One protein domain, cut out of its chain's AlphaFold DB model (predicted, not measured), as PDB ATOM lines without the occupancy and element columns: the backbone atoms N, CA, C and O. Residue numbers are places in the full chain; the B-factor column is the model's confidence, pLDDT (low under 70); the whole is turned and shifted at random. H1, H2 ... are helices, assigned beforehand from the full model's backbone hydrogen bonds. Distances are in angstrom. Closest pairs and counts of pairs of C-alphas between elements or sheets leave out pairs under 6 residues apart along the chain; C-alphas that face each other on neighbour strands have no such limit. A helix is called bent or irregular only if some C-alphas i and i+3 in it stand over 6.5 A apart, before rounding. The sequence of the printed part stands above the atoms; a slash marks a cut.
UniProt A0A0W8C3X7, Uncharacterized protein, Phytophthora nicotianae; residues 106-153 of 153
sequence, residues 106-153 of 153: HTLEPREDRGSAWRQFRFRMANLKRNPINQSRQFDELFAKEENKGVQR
ATOM      1  N   HIS A 106     141.659 154.686 239.331       58.09
ATOM      2  CA  HIS A 106     142.769 153.770 239.026       58.09
ATOM      3  C   HIS A 106     143.053 153.584 237.529       58.09
ATOM      4  O   HIS A 106     144.000 152.883 237.199       58.09
ATOM      5  N   THR A 107     142.248 154.176 236.644       54.75
ATOM      6  CA  THR A 107     142.260 153.883 235.195       54.75
ATOM      7  C   THR A 107     142.677 155.072 234.331       54.75
ATOM      8  O   THR A 107     142.579 155.013 233.110       54.75
ATOM      9  N   LEU A 108     143.074 156.195 234.937       58.19
ATOM     10  CA  LEU A 108     143.573 157.343 234.184       58.19
ATOM     11  C   LEU A 108     145.057 157.129 233.842       58.19
ATOM     12  O   LEU A 108     145.924 157.257 234.712       58.19
ATOM     13  N   GLU A 109     145.360 156.873 232.567       51.28
ATOM     14  CA  GLU A 109     146.672 157.201 231.990       51.28
ATOM     15  C   GLU A 109     146.925 158.699 232.247       51.28
ATOM     16  O   GLU A 109     146.069 159.521 231.910       51.28
ATOM     17  N   PRO A 110     148.018 159.084 232.938       58.34
ATOM     18  CA  PRO A 110     149.339 158.450 232.954       58.34
ATOM     19  C   PRO A 110     149.745 157.897 234.341       58.34
ATOM     20  O   PRO A 110     150.922 157.935 234.709       58.34
ATOM     21  N   ARG A 111     148.785 157.491 235.185       61.12
ATOM     22  CA  ARG A 111     149.012 157.244 236.626       61.12
ATOM     23  C   ARG A 111     148.723 155.824 237.124       61.12
ATOM     24  O   ARG A 111     148.840 155.618 238.335       61.12
ATOM     25  N   GLU A 112     148.432 154.858 236.250       65.12
ATOM     26  CA  GLU A 112     148.234 153.440 236.626       65.12
ATOM     27  C   GLU A 112     149.388 152.906 237.503       65.12
ATOM     28  O   GLU A 112     149.172 152.223 238.512       65.12
ATOM     29  N   ASP A 113     150.613 153.361 237.225       70.06
ATOM     30  CA  ASP A 113     151.825 152.955 237.940       70.06
ATOM     31  C   ASP A 113     151.980 153.538 239.355       70.06
ATOM     32  O   ASP A 113     152.828 153.092 240.135       70.06
ATOM     33  N   ARG A 114     151.190 154.547 239.753       74.69
ATOM     34  CA  ARG A 114     151.322 155.104 241.115       74.69
ATOM     35  C   ARG A 114     150.782 154.162 242.172       74.69
ATOM     36  O   ARG A 114     151.382 154.054 243.240       74.69
ATOM     37  N   GLY A 115     149.691 153.459 241.878       77.31
ATOM     38  CA  GLY A 115     149.137 152.456 242.785       77.31
ATOM     39  C   GLY A 115     150.092 151.277 242.983       77.31
ATOM     40  O   GLY A 115     150.303 150.832 244.118       77.31
ATOM     41  N   SER A 116     150.717 150.802 241.900       79.25
ATOM     42  CA  SER A 116     151.723 149.733 241.943       79.25
ATOM     43  C   SER A 116     152.988 150.173 242.680       79.25
ATOM     44  O   SER A 116     153.379 149.512 243.641       79.25
ATOM     45  N   ALA A 117     153.564 151.335 242.360       81.50
ATOM     46  CA  ALA A 117     154.753 151.854 243.044       81.50
ATOM     47  C   ALA A 117     154.519 152.113 244.547       81.50
ATOM     48  O   ALA A 117     155.384 151.843 245.389       81.50
ATOM     49  N   TRP A 118     153.336 152.615 244.914       83.19
ATOM     50  CA  TRP A 118     152.952 152.851 246.307       83.19
ATOM     51  C   TRP A 118     152.842 151.550 247.107       83.19
ATOM     52  O   TRP A 118     153.347 151.449 248.231       83.19
ATOM     53  N   ARG A 119     152.231 150.526 246.505       85.69
ATOM     54  CA  ARG A 119     152.133 149.178 247.071       85.69
ATOM     55  C   ARG A 119     153.501 148.502 247.166       85.69
ATOM     56  O   ARG A 119     153.826 147.995 248.239       85.69
ATOM     57  N   GLN A 120     154.313 148.560 246.115       87.88
ATOM     58  CA  GLN A 120     155.672 148.014 246.073       87.88
ATOM     59  C   GLN A 120     156.547 148.603 247.189       87.88
ATOM     60  O   GLN A 120     157.254 147.876 247.889       87.88
ATOM     61  N   PHE A 121     156.473 149.919 247.413       87.88
ATOM     62  CA  PHE A 121     157.206 150.572 248.498       87.88
ATOM     63  C   PHE A 121     156.833 149.996 249.869       87.88
ATOM     64  O   PHE A 121     157.715 149.633 250.652       87.88
ATOM     65  N   ARG A 122     155.531 149.881 250.156       87.38
ATOM     66  CA  ARG A 122     155.056 149.307 251.422       87.38
ATOM     67  C   ARG A 122     155.416 147.836 251.550       87.38
ATOM     68  O   ARG A 122     155.805 147.411 252.631       87.38
ATOM     69  N   PHE A 123     155.339 147.085 250.457       89.81
ATOM     70  CA  PHE A 123     155.739 145.686 250.423       89.81
ATOM     71  C   PHE A 123     157.225 145.521 250.755       89.81
ATOM     72  O   PHE A 123     157.585 144.676 251.570       89.81
ATOM     73  N   ARG A 124     158.091 146.376 250.204       89.06
ATOM     74  CA  ARG A 124     159.528 146.355 250.503       89.06
ATOM     75  C   ARG A 124     159.831 146.754 251.948       89.06
ATOM     76  O   ARG A 124     160.680 146.136 252.577       89.06
ATOM     77  N   MET A 125     159.108 147.732 252.494       87.94
ATOM     78  CA  MET A 125     159.212 148.106 253.911       87.94
ATOM     79  C   MET A 125     158.749 146.975 254.840       87.94
ATOM     80  O   MET A 125     159.423 146.669 255.819       87.94
ATOM     81  N   ALA A 126     157.630 146.320 254.520       86.62
ATOM     82  CA  ALA A 126     157.088 145.209 255.303       86.62
ATOM     83  C   ALA A 126     157.996 143.965 255.283       86.62
ATOM     84  O   ALA A 126     158.006 143.194 256.240       86.62
ATOM     85  N   ASN A 127     158.782 143.794 254.217       88.38
ATOM     86  CA  ASN A 127     159.735 142.695 254.048       88.38
ATOM     87  C   ASN A 127     161.183 143.070 254.378       88.38
ATOM     88  O   ASN A 127     162.093 142.301 254.088       88.38
ATOM     89  N   LEU A 128     161.416 144.219 255.018       87.31
ATOM     90  CA  LEU A 128     162.767 144.619 255.421       87.31
ATOM     91  C   LEU A 128     163.391 143.633 256.425       87.31
ATOM     92  O   LEU A 128     164.609 143.489 256.483       87.31
ATOM     93  N   LYS A 129     162.556 142.944 257.213       86.69
ATOM     94  CA  LYS A 129     162.971 141.906 258.158       86.69
ATOM     95  C   LYS A 129     162.143 140.641 257.951       86.69
ATOM     96  O   LYS A 129     160.938 140.702 257.713       86.69
ATOM     97  N   ARG A 130     162.780 139.482 258.109       84.69
ATOM     98  CA  ARG A 130     162.118 138.175 258.060       84.69
ATOM     99  C   ARG A 130     161.133 138.005 259.227       84.69
ATOM    100  O   ARG A 130     161.487 138.277 260.375       84.69
ATOM    101  N   ASN A 131     159.908 137.563 258.940       83.69
ATOM    102  CA  ASN A 131     158.822 137.379 259.911       83.69
ATOM    103  C   ASN A 131     157.998 136.136 259.521       83.69
ATOM    104  O   ASN A 131     157.700 135.987 258.341       83.69
ATOM    105  N   PRO A 132     157.560 135.270 260.453       85.06
ATOM    106  CA  PRO A 132     156.624 134.179 260.160       85.06
ATOM    107  C   PRO A 132     155.470 134.523 259.195       85.06
ATOM    108  O   PRO A 132     155.103 133.700 258.362       85.06
ATOM    109  N   ILE A 133     154.945 135.754 259.247       82.19
ATOM    110  CA  ILE A 133     153.877 136.223 258.350       82.19
ATOM    111  C   ILE A 133     154.350 136.321 256.888       82.19
ATOM    112  O   ILE A 133     153.654 135.841 255.995       82.19
ATOM    113  N   ASN A 134     155.538 136.877 256.624       82.25
ATOM    114  CA  ASN A 134     156.033 137.051 255.250       82.25
ATOM    115  C   ASN A 134     156.585 135.774 254.607       82.25
ATOM    116  O   ASN A 134     156.764 135.730 253.394       82.25
ATOM    117  N   GLN A 135     156.817 134.737 255.411       83.56
ATOM    118  CA  GLN A 135     157.215 133.406 254.949       83.56
ATOM    119  C   GLN A 135     156.016 132.474 254.734       83.56
ATOM    120  O   GLN A 135     156.186 131.334 254.307       83.56
ATOM    121  N   SER A 136     154.806 132.918 255.082       85.56
ATOM    122  CA  SER A 136     153.607 132.103 254.934       85.56
ATOM    123  C   SER A 136     153.190 131.992 253.464       85.56
ATOM    124  O   SER A 136     153.338 132.931 252.682       85.56
ATOM    125  N   ARG A 137     152.580 130.855 253.104       85.25
ATOM    126  CA  ARG A 137     152.084 130.580 251.743       85.25
ATOM    127  C   ARG A 137     151.053 131.607 251.253       85.25
ATOM    128  O   ARG A 137     150.871 131.799 250.061       85.25
ATOM    129  N   GLN A 138     150.386 132.293 252.182       83.38
ATOM    130  CA  GLN A 138     149.412 133.348 251.885       83.38
ATOM    131  C   GLN A 138     150.051 134.564 251.196       83.38
ATOM    132  O   GLN A 138     149.359 135.315 250.517       83.38
ATOM    133  N   PHE A 139     151.364 134.760 251.348       83.25
ATOM    134  CA  PHE A 139     152.088 135.872 250.737       83.25
ATOM    135  C   PHE A 139     152.712 135.530 249.376       83.25
ATOM    136  O   PHE A 139     153.213 136.437 248.710       83.25
ATOM    137  N   ASP A 140     152.649 134.275 248.917       86.94
ATOM    138  CA  ASP A 140     153.276 133.846 247.658       86.94
ATOM    139  C   ASP A 140     152.757 134.626 246.446       86.94
ATOM    140  O   ASP A 140     153.542 135.073 245.606       86.94
ATOM    141  N   GLU A 141     151.449 134.879 246.404       87.69
ATOM    142  CA  GLU A 141     150.805 135.673 245.354       87.69
ATOM    143  C   GLU A 141     151.325 137.117 245.315       87.69
ATOM    144  O   GLU A 141     151.426 137.725 244.248       87.69
ATOM    145  N   LEU A 142     151.701 137.681 246.468       84.25
ATOM    146  CA  LEU A 142     152.229 139.043 246.557       84.25
ATOM    147  C   LEU A 142     153.673 139.133 246.048       84.25
ATOM    148  O   LEU A 142     154.031 140.157 245.463       84.25
ATOM    149  N   PHE A 143     154.473 138.074 246.205       86.38
ATOM    150  CA  PHE A 143     155.823 137.976 245.631       86.38
ATOM    151  C   PHE A 143     155.821 137.639 244.134       86.38
ATOM    152  O   PHE A 143     156.783 137.967 243.442       86.38
ATOM    153  N   ALA A 144     154.762 137.003 243.623       88.38
ATOM    154  CA  ALA A 144     154.634 136.670 242.202       88.38
ATOM    155  C   ALA A 144     154.439 137.907 241.302       88.38
ATOM    156  O   ALA A 144     154.737 137.861 240.107       88.38
ATOM    157  N   LYS A 145     153.963 139.025 241.869       87.06
ATOM    158  CA  LYS A 145     153.754 140.281 241.137       87.06
ATOM    159  C   LYS A 145     155.074 140.838 240.608       87.06
ATOM    160  O   LYS A 145     156.077 140.853 241.317       87.06
ATOM    161  N   GLU A 146     155.056 141.358 239.382       85.19
ATOM    162  CA  GLU A 146     156.269 141.789 238.673       85.19
ATOM    163  C   GLU A 146     157.082 142.838 239.432       85.19
ATOM    164  O   GLU A 146     158.299 142.715 239.555       85.19
ATOM    165  N   GLU A 147     156.398 143.802 240.038       82.62
ATOM    166  CA  GLU A 147     156.991 144.847 240.875       82.62
ATOM    167  C   GLU A 147     157.761 144.310 242.101       82.62
ATOM    168  O   GLU A 147     158.671 144.969 242.599       82.62
ATOM    169  N   ASN A 148     157.439 143.114 242.598       86.00
ATOM    170  CA  ASN A 148     157.967 142.594 243.862       86.00
ATOM    171  C   ASN A 148     159.066 141.542 243.679       86.00
ATOM    172  O   ASN A 148     159.650 141.101 244.669       86.00
ATOM    173  N   LYS A 149     159.412 141.192 242.433       85.12
ATOM    174  CA  LYS A 149     160.433 140.178 242.108       85.12
ATOM    175  C   LYS A 149     161.824 140.497 242.681       85.12
ATOM    176  O   LYS A 149     162.630 139.594 242.861       85.12
ATOM    177  N   GLY A 150     162.105 141.766 242.992       83.50
ATOM    178  CA  GLY A 150     163.372 142.203 243.592       83.50
ATOM    179  C   GLY A 150     163.475 142.045 245.116       83.50
ATOM    180  O   GLY A 150     164.523 142.359 245.677       83.50
ATOM    181  N   VAL A 151     162.415 141.614 245.807       83.00
ATOM    182  CA  VAL A 151     162.405 141.456 247.271       83.00
ATOM    183  C   VAL A 151     162.687 139.998 247.631       83.00
ATOM    184  O   VAL A 151     161.911 139.107 247.287       83.00
ATOM    185  N   GLN A 152     163.800 139.758 248.329       77.38
ATOM    186  CA  GLN A 152     164.189 138.427 248.803       77.38
ATOM    187  C   GLN A 152     163.461 138.063 250.105       77.38
ATOM    188  O   GLN A 152     163.102 138.943 250.889       77.38
ATOM    189  N   ARG A 153     163.232 136.761 250.304       71.94
ATOM    190  CA  ARG A 153     162.476 136.181 251.423       71.94
ATOM    191  C   ARG A 153     163.404 135.527 252.437       71.94
ATOM    192  O   ARG A 153     164.400 134.920 251.993       71.94
TER     193      ARG A 153
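This is residues 106 to 153 of the 153 residues of an uncharacterized protein of Phytophthora nicotianae (UniProt A0A0W8C3X7). One long helix, H1, makes the long axis of this model, and a short helix, H2, is set off to one side of it, reached by a loop that folds the chain back from the far end of H1. The last residues, 145 to 153, turn back once more, along the side of the gap between the two helices, while residues 107 to 113 stick out free at the other end. The printed part has 48 residues with two named helices, H1 then H2, and no named strand; its class is all helix, though under half of the residues, 23 of 48, are in named elements. It is loose, with a radius of gyration of the C-alphas of 12.1 A, and its outline is a rod spanning 37 by 17 by 15 A.

H1 holds residues 112 to 126 and is 22.2 A long from first to last C-alpha, from C-alpha 112 at (148.234, 153.440, 236.626) to C-alpha 126 at (157.088, 145.209, 255.303). H1 is neither bent nor irregular, but only just: C-alphas 112 and 115 are 6.3 A apart. H2 holds residues 137 to 144, 11.6 A from first to last C-alpha, and ends with C-alpha 144 at (154.634, 136.670, 242.202). H2 is irregular: C-alphas 138 and 141 are 7.1 A apart.

H1 and H2 are only just apart, their closest C-alphas being 8.4 A from each other. The link between them is short, with 10 residues. Residues 136 to 141, of which 137 to 141 belong to H2, stand free. In H1, 10 of 11 O i to N i+4 pairs are within hydrogen-bond range; in H2, 2 of 4 are, beside 4 of 5 O i to N i+3 pairs.

The two C-alphas farthest apart are those of Glu 109 and Pro 132, at 37.7 A. Without the stretches that stand free, the body spans 32 by 16 by 14 A. The printed part has no cut and ends at Arg 153, the chain's last residue. The mean pLDDT of the printed part is 80.2, and residues 106 to 112 are under 70.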